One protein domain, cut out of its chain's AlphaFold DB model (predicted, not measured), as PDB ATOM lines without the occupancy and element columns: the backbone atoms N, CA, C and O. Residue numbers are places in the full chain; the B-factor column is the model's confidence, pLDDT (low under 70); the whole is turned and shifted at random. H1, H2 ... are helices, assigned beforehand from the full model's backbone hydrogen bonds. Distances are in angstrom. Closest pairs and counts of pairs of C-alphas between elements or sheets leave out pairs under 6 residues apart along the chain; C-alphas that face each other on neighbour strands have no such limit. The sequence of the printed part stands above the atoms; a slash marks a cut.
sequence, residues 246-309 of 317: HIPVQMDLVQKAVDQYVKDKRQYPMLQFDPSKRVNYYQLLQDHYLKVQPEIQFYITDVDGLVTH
ATOM      1  N   HIS A 246     -35.823 -53.562  42.056       93.00
ATOM      2  CA  HIS A 246     -34.875 -52.936  41.136       93.00
ATOM      3  C   HIS A 246     -35.516 -52.591  39.778       93.00
ATOM      4  O   HIS A 246     -35.060 -51.661  39.109       93.00
ATOM      5  N   ILE A 247     -36.595 -53.287  39.401       94.81
ATOM      6  CA  ILE A 247     -37.331 -53.086  38.150       94.81
ATOM      7  C   ILE A 247     -37.955 -51.683  38.063       94.81
ATOM      8  O   ILE A 247     -37.635 -50.981  37.102       94.81
ATOM      9  N   PRO A 248     -38.784 -51.207  39.020       95.38
ATOM     10  CA  PRO A 248     -39.465 -49.914  38.891       95.38
ATOM     11  C   PRO A 248     -38.498 -48.730  38.794       95.38
ATOM     12  O   PRO A 248     -38.766 -47.789  38.050       95.38
ATOM     13  N   VAL A 249     -37.347 -48.798  39.471       94.00
ATOM     14  CA  VAL A 249     -36.309 -47.755  39.406       94.00
ATOM     15  C   VAL A 249     -35.732 -47.646  37.994       94.00
ATOM     16  O   VAL A 249     -35.644 -46.553  37.433       94.00
ATOM     17  N   GLN A 250     -35.346 -48.779  37.395       95.00
ATOM     18  CA  GLN A 250     -34.829 -48.799  36.024       95.00
ATOM     19  C   GLN A 250     -35.923 -48.456  35.006       95.00
ATOM     20  O   GLN A 250     -35.656 -47.764  34.026       95.00
ATOM     21  N   MET A 251     -37.158 -48.885  35.256       95.00
ATOM     22  CA  MET A 251     -38.290 -48.633  34.371       95.00
ATOM     23  C   MET A 251     -38.656 -47.149  34.315       95.00
ATOM     24  O   MET A 251     -38.817 -46.621  33.221       95.00
ATOM     25  N   ASP A 252     -38.693 -46.447  35.453       94.62
ATOM     26  CA  ASP A 252     -38.934 -44.996  35.497       94.62
ATOM     27  C   ASP A 252     -37.829 -44.211  34.772       94.62
ATOM     28  O   ASP A 252     -38.100 -43.210  34.105       94.62
ATOM     29  N   LEU A 253     -36.572 -44.660  34.877       94.75
ATOM     30  CA  LEU A 253     -35.450 -44.064  34.147       94.75
ATOM     31  C   LEU A 253     -35.615 -44.226  32.634       94.75
ATOM     32  O   LEU A 253     -35.418 -43.267  31.883       94.75
ATOM     33  N   VAL A 254     -35.978 -45.429  32.188       95.44
ATOM     34  CA  VAL A 254     -36.174 -45.722  30.767       95.44
ATOM     35  C   VAL A 254     -37.402 -45.005  30.227       95.44
ATOM     36  O   VAL A 254     -37.296 -44.408  29.162       95.44
ATOM     37  N   GLN A 255     -38.523 -44.993  30.952       95.62
ATOM     38  CA  GLN A 255     -39.737 -44.298  30.524       95.62
ATOM     39  C   GLN A 255     -39.463 -42.813  30.280       95.62
ATOM     40  O   GLN A 255     -39.742 -42.320  29.195       95.62
ATOM     41  N   LYS A 256     -38.795 -42.122  31.213       95.25
ATOM     42  CA  LYS A 256     -38.422 -40.704  31.037       95.25
ATOM     43  C   LYS A 256     -37.557 -40.469  29.805       95.25
ATOM     44  O   LYS A 256     -37.738 -39.477  29.100       95.25
ATOM     45  N   ALA A 257     -36.606 -41.365  29.552       95.62
ATOM     46  CA  ALA A 257     -35.751 -41.282  28.377       95.62
ATOM     47  C   ALA A 257     -36.541 -41.512  27.080       95.62
ATOM     48  O   ALA A 257     -36.327 -40.798  26.102       95.62
ATOM     49  N   VAL A 258     -37.469 -42.473  27.079       94.62
ATOM     50  CA  VAL A 258     -38.373 -42.751  25.957       94.62
ATOM     51  C   VAL A 258     -39.288 -41.556  25.697       94.62
ATOM     52  O   VAL A 258     -39.345 -41.094  24.561       94.62
ATOM     53  N   ASP A 259     -39.933 -41.005  26.724       94.75
ATOM     54  CA  ASP A 259     -40.837 -39.857  26.602       94.75
ATOM     55  C   ASP A 259     -40.115 -38.641  26.026       94.75
ATOM     56  O   ASP A 259     -40.611 -37.975  25.115       94.75
ATOM     57  N   GLN A 260     -38.904 -38.374  26.519       95.12
ATOM     58  CA  GLN A 260     -38.089 -37.272  26.033       95.12
ATOM     59  C   GLN A 260     -37.625 -37.511  24.584       95.12
ATOM     60  O   GLN A 260     -37.703 -36.598  23.762       95.12
ATOM     61  N   TYR A 261     -37.230 -38.738  24.233       94.94
ATOM     62  CA  TYR A 261     -36.886 -39.101  22.857       94.94
ATOM     63  C   TYR A 261     -38.081 -38.921  21.907       94.94
ATOM     64  O   TYR A 261     -37.943 -38.331  20.835       94.94
ATOM     65  N   VAL A 262     -39.272 -39.380  22.299       94.19
ATOM     66  CA  VAL A 262     -40.506 -39.252  21.507       94.19
ATOM     67  C   VAL A 262     -40.899 -37.787  21.351       94.19
ATOM     68  O   VAL A 262     -41.270 -37.369  20.255       94.19
ATOM     69  N   LYS A 263     -40.771 -36.984  22.408       94.31
ATOM     70  CA  LYS A 263     -41.027 -35.542  22.360       94.31
ATOM     71  C   LYS A 263     -40.143 -34.833  21.330       94.31
ATOM     72  O   LYS A 263     -40.641 -33.988  20.585       94.31
ATOM     73  N   ASP A 264     -38.868 -35.204  21.256       95.25
ATOM     74  CA  ASP A 264     -37.895 -34.544  20.383       95.25
ATOM     75  C   ASP A 264     -37.917 -35.086  18.944       95.25
ATOM     76  O   ASP A 264     -37.824 -34.322  17.982       95.25
ATOM     77  N   LYS A 265     -38.044 -36.408  18.777       92.69
ATOM     78  CA  LYS A 265     -37.905 -37.105  17.485       92.69
ATOM     79  C   LYS A 265     -39.237 -37.524  16.862       92.69
ATOM     80  O   LYS A 265     -39.253 -37.925  15.702       92.69
ATOM     81  N   ARG A 266     -40.346 -37.444  17.609       92.56
ATOM     82  CA  ARG A 266     -41.701 -37.889  17.212       92.56
ATOM     83  C   ARG A 266     -41.786 -39.357  16.781       92.56
ATOM     84  O   ARG A 266     -42.689 -39.736  16.041       92.56
ATOM     85  N   GLN A 267     -40.851 -40.181  17.242       91.94
ATOM     86  CA  GLN A 267     -40.798 -41.615  16.972       91.94
ATOM     87  C   GLN A 267     -40.338 -42.353  18.229       91.94
ATOM     88  O   GLN A 267     -39.631 -41.780  19.057       91.94
ATOM     89  N   TYR A 268     -40.702 -43.625  18.356       92.06
ATOM     90  CA  TYR A 268     -40.256 -44.449  19.474       92.06
ATOM     91  C   TYR A 268     -38.818 -44.953  19.268       92.06
ATOM     92  O   TYR A 268     -38.455 -45.305  18.141       92.06
ATOM     93  N   PRO A 269     -38.000 -45.030  20.335       92.25
ATOM     94  CA  PRO A 269     -36.639 -45.555  20.281       92.25
ATOM     95  C   PRO A 269     -36.680 -47.087  20.210       92.25
ATOM     96  O   PRO A 269     -36.462 -47.783  21.199       92.25
ATOM     97  N   MET A 270     -37.019 -47.623  19.042       90.44
ATOM     98  CA  MET A 270     -37.128 -49.058  18.771       90.44
ATOM     99  C   MET A 270     -36.492 -49.401  17.423       90.44
ATOM    100  O   MET A 270     -36.385 -48.559  16.529       90.44
ATOM    101  N   LEU A 271     -36.058 -50.653  17.262       82.12
ATOM    102  CA  LEU A 271     -35.605 -51.136  15.959       82.12
ATOM    103  C   LEU A 271     -36.793 -51.221  14.997       82.12
ATOM    104  O   LEU A 271     -37.874 -51.695  15.359       82.12
ATOM    105  N   GLN A 272     -36.580 -50.776  13.758       72.19
ATOM    106  CA  GLN A 272     -37.584 -50.919  12.711       72.19
ATOM    107  C   GLN A 272     -37.902 -52.407  12.527       72.19
ATOM    108  O   GLN A 272     -36.994 -53.231  12.426       72.19
ATOM    109  N   PHE A 273     -39.195 -52.733  12.499       75.44
ATOM    110  CA  PHE A 273     -39.717 -54.092  12.312       75.44
ATOM    111  C   PHE A 273     -39.436 -55.092  13.446       75.44
ATOM    112  O   PHE A 273     -39.578 -56.289  13.221       75.44
ATOM    113  N   ASP A 274     -39.085 -54.650  14.661       79.25
ATOM    114  CA  ASP A 274     -38.991 -55.563  15.807       79.25
ATOM    115  C   ASP A 274     -40.393 -55.945  16.330       79.25
ATOM    116  O   ASP A 274     -41.069 -55.095  16.921       79.25
ATOM    117  N   PRO A 275     -40.836 -57.215  16.189       79.69
ATOM    118  CA  PRO A 275     -42.159 -57.644  16.649       79.69
ATOM    119  C   PRO A 275     -42.313 -57.541  18.168       79.69
ATOM    120  O   PRO A 275     -43.420 -57.373  18.674       79.69
ATOM    121  N   SER A 276     -41.198 -57.635  18.897       82.31
ATOM    122  CA  SER A 276     -41.178 -57.562  20.356       82.31
ATOM    123  C   SER A 276     -41.165 -56.132  20.887       82.31
ATOM    124  O   SER A 276     -41.352 -55.950  22.083       82.31
ATOM    125  N   LYS A 277     -40.974 -55.120  20.024       88.44
ATOM    126  CA  LYS A 277     -40.949 -53.693  20.398       88.44
ATOM    127  C   LYS A 277     -39.945 -53.373  21.507       88.44
ATOM    128  O   LYS A 277     -40.231 -52.600  22.419       88.44
ATOM    129  N   ARG A 278     -38.754 -53.976  21.452       92.31
ATOM    130  CA  ARG A 278     -37.677 -53.690  22.411       92.31
ATOM    131  C   ARG A 278     -37.281 -52.220  22.365       92.31
ATOM    132  O   ARG A 278     -37.084 -51.661  21.285       92.31
ATOM    133  N   VAL A 279     -37.092 -51.640  23.548       93.19
ATOM    134  CA  VAL A 279     -36.462 -50.328  23.684       93.19
ATOM    135  C   VAL A 279     -35.012 -50.434  23.215       93.19
ATOM    136  O   VAL A 279     -34.242 -51.267  23.698       93.19
ATOM    137  N   ASN A 280     -34.640 -49.582  22.268       93.56
ATOM    138  CA  ASN A 280     -33.298 -49.493  21.725       93.56
ATOM    139  C   ASN A 280     -32.434 -48.569  22.596       93.56
ATOM    140  O   ASN A 280     -32.392 -47.353  22.400       93.56
ATOM    141  N   TYR A 281     -31.710 -49.157  23.549       94.19
ATOM    142  CA  TYR A 281     -30.844 -48.390  24.447       94.19
ATOM    143  C   TYR A 281     -29.688 -47.694  23.743       94.19
ATOM    144  O   TYR A 281     -29.270 -46.640  24.209       94.19
ATOM    145  N   TYR A 282     -29.200 -48.213  22.614       92.69
ATOM    146  CA  TYR A 282     -28.121 -47.556  21.876       92.69
ATOM    147  C   TYR A 282     -28.541 -46.171  21.387       92.69
ATOM    148  O   TYR A 282     -27.785 -45.218  21.552       92.69
ATOM    149  N   GLN A 283     -29.767 -46.037  20.869       92.94
ATOM    150  CA  GLN A 283     -30.313 -44.739  20.456       92.94
ATOM    151  C   GLN A 283     -30.444 -43.779  21.643       92.94
ATOM    152  O   GLN A 283     -30.075 -42.613  21.541       92.94
ATOM    153  N   LEU A 284     -30.920 -44.278  22.788       94.31
ATOM    154  CA  LEU A 284     -31.089 -43.464  23.992       94.31
ATOM    155  C   LEU A 284     -29.755 -43.037  24.622       94.31
ATOM    156  O   LEU A 284     -29.667 -41.938  25.162       94.31
ATOM    157  N   LEU A 285     -28.721 -43.876  24.558       93.62
ATOM    158  CA  LEU A 285     -27.383 -43.559  25.065       93.62
ATOM    159  C   LEU A 285     -26.641 -42.590  24.141       93.62
ATOM    160  O   LEU A 285     -26.017 -41.646  24.622       93.62
ATOM    161  N   GLN A 286     -26.714 -42.814  22.825       92.06
ATOM    162  CA  GLN A 286     -26.032 -41.992  21.824       92.06
ATOM    163  C   GLN A 286     -26.544 -40.549  21.826       92.06
ATOM    164  O   GLN A 286     -25.741 -39.621  21.774       92.06
ATOM    165  N   ASP A 287     -27.859 -40.369  21.943       91.31
ATOM    166  CA  ASP A 287     -28.487 -39.046  22.010       91.31
ATOM    167  C   ASP A 287     -28.580 -38.509  23.462       91.31
ATOM    168  O   ASP A 287     -29.252 -37.513  23.720       91.31
ATOM    169  N   HIS A 288     -27.893 -39.146  24.421       92.94
ATOM    170  CA  HIS A 288     -27.780 -38.733  25.829       92.94
ATOM    171  C   HIS A 288     -29.095 -38.653  26.635       92.94
ATOM    172  O   HIS A 288     -29.137 -38.016  27.691       92.94
ATOM    173  N   TYR A 289     -30.152 -39.343  26.201       92.69
ATOM    174  CA  TYR A 289     -31.390 -39.505  26.972       92.69
ATOM    175  C   TYR A 289     -31.226 -40.478  28.149       92.69
ATOM    176  O   TYR A 289     -31.854 -40.307  29.192       92.69
ATOM    177  N   LEU A 290     -30.344 -41.474  28.009       93.00
ATOM    178  CA  LEU A 290     -29.882 -42.340  29.095       93.00
ATOM    179  C   LEU A 290     -28.401 -42.087  29.384       93.00
ATOM    180  O   LEU A 290     -27.603 -41.860  28.480       93.00
ATOM    181  N   LYS A 291     -28.025 -42.168  30.665       90.44
ATOM    182  CA  LYS A 291     -26.619 -42.061  31.103       90.44
ATOM    183  C   LYS A 291     -25.916 -43.413  31.158       90.44
ATOM    184  O   LYS A 291     -24.720 -43.497  30.910       90.44
ATOM    185  N   VAL A 292     -26.656 -44.448  31.545       91.56
ATOM    186  CA  VAL A 292     -26.162 -45.811  31.753       91.56
ATOM    187  C   VAL A 292     -27.195 -46.771  31.181       91.56
ATOM    188  O   VAL A 292     -28.396 -46.495  31.242       91.56
ATOM    189  N   GLN A 293     -26.725 -47.874  30.603       90.75
ATOM    190  CA  GLN A 293     -27.601 -48.920  30.096       90.75
ATOM    191  C   GLN A 293     -28.265 -49.668  31.269       90.75
ATOM    192  O   GLN A 293     -27.546 -50.124  32.158       90.75
ATOM    193  N   PRO A 294     -29.602 -49.812  31.279       91.75
ATOM    194  CA  PRO A 294     -30.298 -50.659  32.243       91.75
ATOM    195  C   PRO A 294     -29.880 -52.128  32.111       91.75
ATOM    196  O   PRO A 294     -29.548 -52.593  31.021       91.75
ATOM    197  N   GLU A 295     -29.939 -52.867  33.215       91.44
ATOM    198  CA  GLU A 295     -29.665 -54.311  33.227       91.44
ATOM    199  C   GLU A 295     -30.843 -55.107  32.646       91.44
ATOM    200  O   GLU A 295     -30.656 -56.155  32.030       91.44
ATOM    201  N   ILE A 296     -32.059 -54.586  32.820       92.25
ATOM    202  CA  ILE A 296     -33.297 -55.207  32.352       92.25
ATOM    203  C   ILE A 296     -33.615 -54.718  30.941       92.25
ATOM    204  O   ILE A 296     -33.592 -53.518  30.666       92.25
ATOM    205  N   GLN A 297     -33.979 -55.646  30.053       93.69
ATOM    206  CA  GLN A 297     -34.556 -55.295  28.760       93.69
ATOM    207  C   GLN A 297     -36.039 -54.964  28.920       93.69
ATOM    208  O   GLN A 297     -36.839 -55.795  29.339       93.69
ATOM    209  N   PHE A 298     -36.401 -53.764  28.490       94.75
ATOM    210  CA  PHE A 298     -37.760 -53.261  28.477       94.75
ATOM    211  C   PHE A 298     -38.325 -53.184  27.053       94.75
ATOM    212  O   PHE A 298     -37.587 -53.148  26.057       94.75
ATOM    213  N   TYR A 299     -39.648 -53.132  26.970       93.69
ATOM    214  CA  TYR A 299     -40.431 -53.173  25.741       93.69
ATOM    215  C   TYR A 299     -41.452 -52.038  25.728       93.69
ATOM    216  O   TYR A 299     -41.997 -51.685  26.769       93.69
ATOM    217  N   ILE A 300     -41.720 -51.478  24.554       92.00
ATOM    218  CA  ILE A 300     -42.721 -50.428  24.367       92.00
ATOM    219  C   ILE A 300     -44.076 -51.087  24.124       92.00
ATOM    220  O   ILE A 300     -44.233 -51.936  23.242       92.00
ATOM    221  N   THR A 301     -45.058 -50.695  24.923       89.25
ATOM    222  CA  THR A 301     -46.439 -51.157  24.819       89.25
ATOM    223  C   THR A 301     -47.234 -50.311  23.826       89.25
ATOM    224  O   THR A 301     -46.847 -49.208  23.446       89.25
ATOM    225  N   ASP A 302     -48.386 -50.837  23.410       83.06
ATOM    226  CA  ASP A 302     -49.342 -50.111  22.567       83.06
ATOM    227  C   ASP A 302     -50.162 -49.065  23.339       83.06
ATOM    228  O   ASP A 302     -50.904 -48.299  22.728       83.06
ATOM    229  N   VAL A 303     -50.053 -49.040  24.669       82.19
ATOM    230  CA  VAL A 303     -50.815 -48.135  25.532       82.19
ATOM    231  C   VAL A 303     -49.955 -46.914  25.814       82.19
ATOM    232  O   VAL A 303     -49.039 -46.978  26.627       82.19
ATOM    233  N   ASP A 304     -50.223 -45.824  25.093       79.00
ATOM    234  CA  ASP A 304     -49.574 -44.515  25.257       79.00
ATOM    235  C   ASP A 304     -48.033 -44.538  25.239       79.00
ATOM    236  O   ASP A 304     -47.382 -43.646  25.773       79.00
ATOM    237  N   GLY A 305     -47.425 -45.556  24.616       83.00
ATOM    238  CA  GLY A 305     -45.969 -45.686  24.557       83.00
ATOM    239  C   GLY A 305     -45.314 -46.048  25.892       83.00
ATOM    240  O   GLY A 305     -44.104 -45.861  26.044       83.00
ATOM    241  N   LEU A 306     -46.086 -46.569  26.852       91.31
ATOM    242  CA  LEU A 306     -45.561 -47.002  28.143       91.31
ATOM    243  C   LEU A 306     -44.603 -48.181  27.985       91.31
ATOM    244  O   LEU A 306     -44.781 -49.048  27.128       91.31
ATOM    245  N   VAL A 307     -43.602 -48.223  28.846       93.19
ATOM    246  CA  VAL A 307     -42.536 -49.209  28.887       93.19
ATOM    247  C   VAL A 307     -42.907 -50.313  29.876       93.19
ATOM    248  O   VAL A 307     -43.405 -50.044  30.960       93.19
ATOM    249  N   THR A 308     -42.645 -51.569  29.520       92.62
ATOM    250  CA  THR A 308     -42.874 -52.729  30.390       92.62
ATOM    251  C   THR A 308     -41.674 -53.672  30.389       92.62
ATOM    252  O   THR A 308     -40.930 -53.760  29.411       92.62
ATOM    253  N   HIS A 309     -41.478 -54.390  31.493       91.31
ATOM    254  CA  HIS A 309     -40.486 -55.463  31.614       91.31
ATOM    255  C   HIS A 309     -41.007 -56.799  31.050       91.31
ATOM    256  O   HIS A 309     -40.235 -57.731  30.830       91.31
TER     257      HIS A 309
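Overview. This is residues 246 to 309 of the 317 residues of an uncharacterized protein of Bacillus sp. B-jedd (UniProt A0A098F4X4). One long helix, H1, makes one side of a small rounded domain, and the rest of the printed part is mostly loop, gathered along that helix with one short helix, H2, set at a steep angle to it. The last loop folds back on itself in a small turn, where residues 299 to 300 pair with residues 307 to 308. The printed part has 64 residues with two named helices, H1 then H2, and no named strand; its class is all helix, though under half of the residues, 26 of 64, are in named elements. It is compact, with a radius of gyration of the C-alphas of 10.5 A, and spans 28 by 22 by 18 A.

Arrangement. Begin with H1, residues 246 to 265, and look next at H2, residues 281 to 286. They only just touch, with 3 pairs of C-alphas within 8 A, and H1 does so with residues 257 to 261 alone. The closest C-alphas are those of Ala 257 and Leu 284, 6.8 A apart. Their lines stand at a steep tilt of 57 degrees, and they run the same way. In both helices every O i to N i+4 pair is within hydrogen-bond range. Farther on, residues 299 to 300 pair with residues 307 to 308, antiparallel.

Along the chain. Find C-alpha 246 at (-34.875, -52.936, 41.136); from there H1 runs 28.6 A to C-alpha 265 at (-37.905, -37.105, 17.485). H2 begins at Tyr 281 and ends at C-alpha 286, at (-26.032, -41.992, 21.824).

Size, cuts and confidence. The two C-alphas farthest apart, those of His 246 and Phe 273, are 29.3 A apart. The link from H1 to H2 is long, 15 residues, and residues 287 to 309 hold no named element. The printed part has no cut, and no printed residue has a pLDDT under 70.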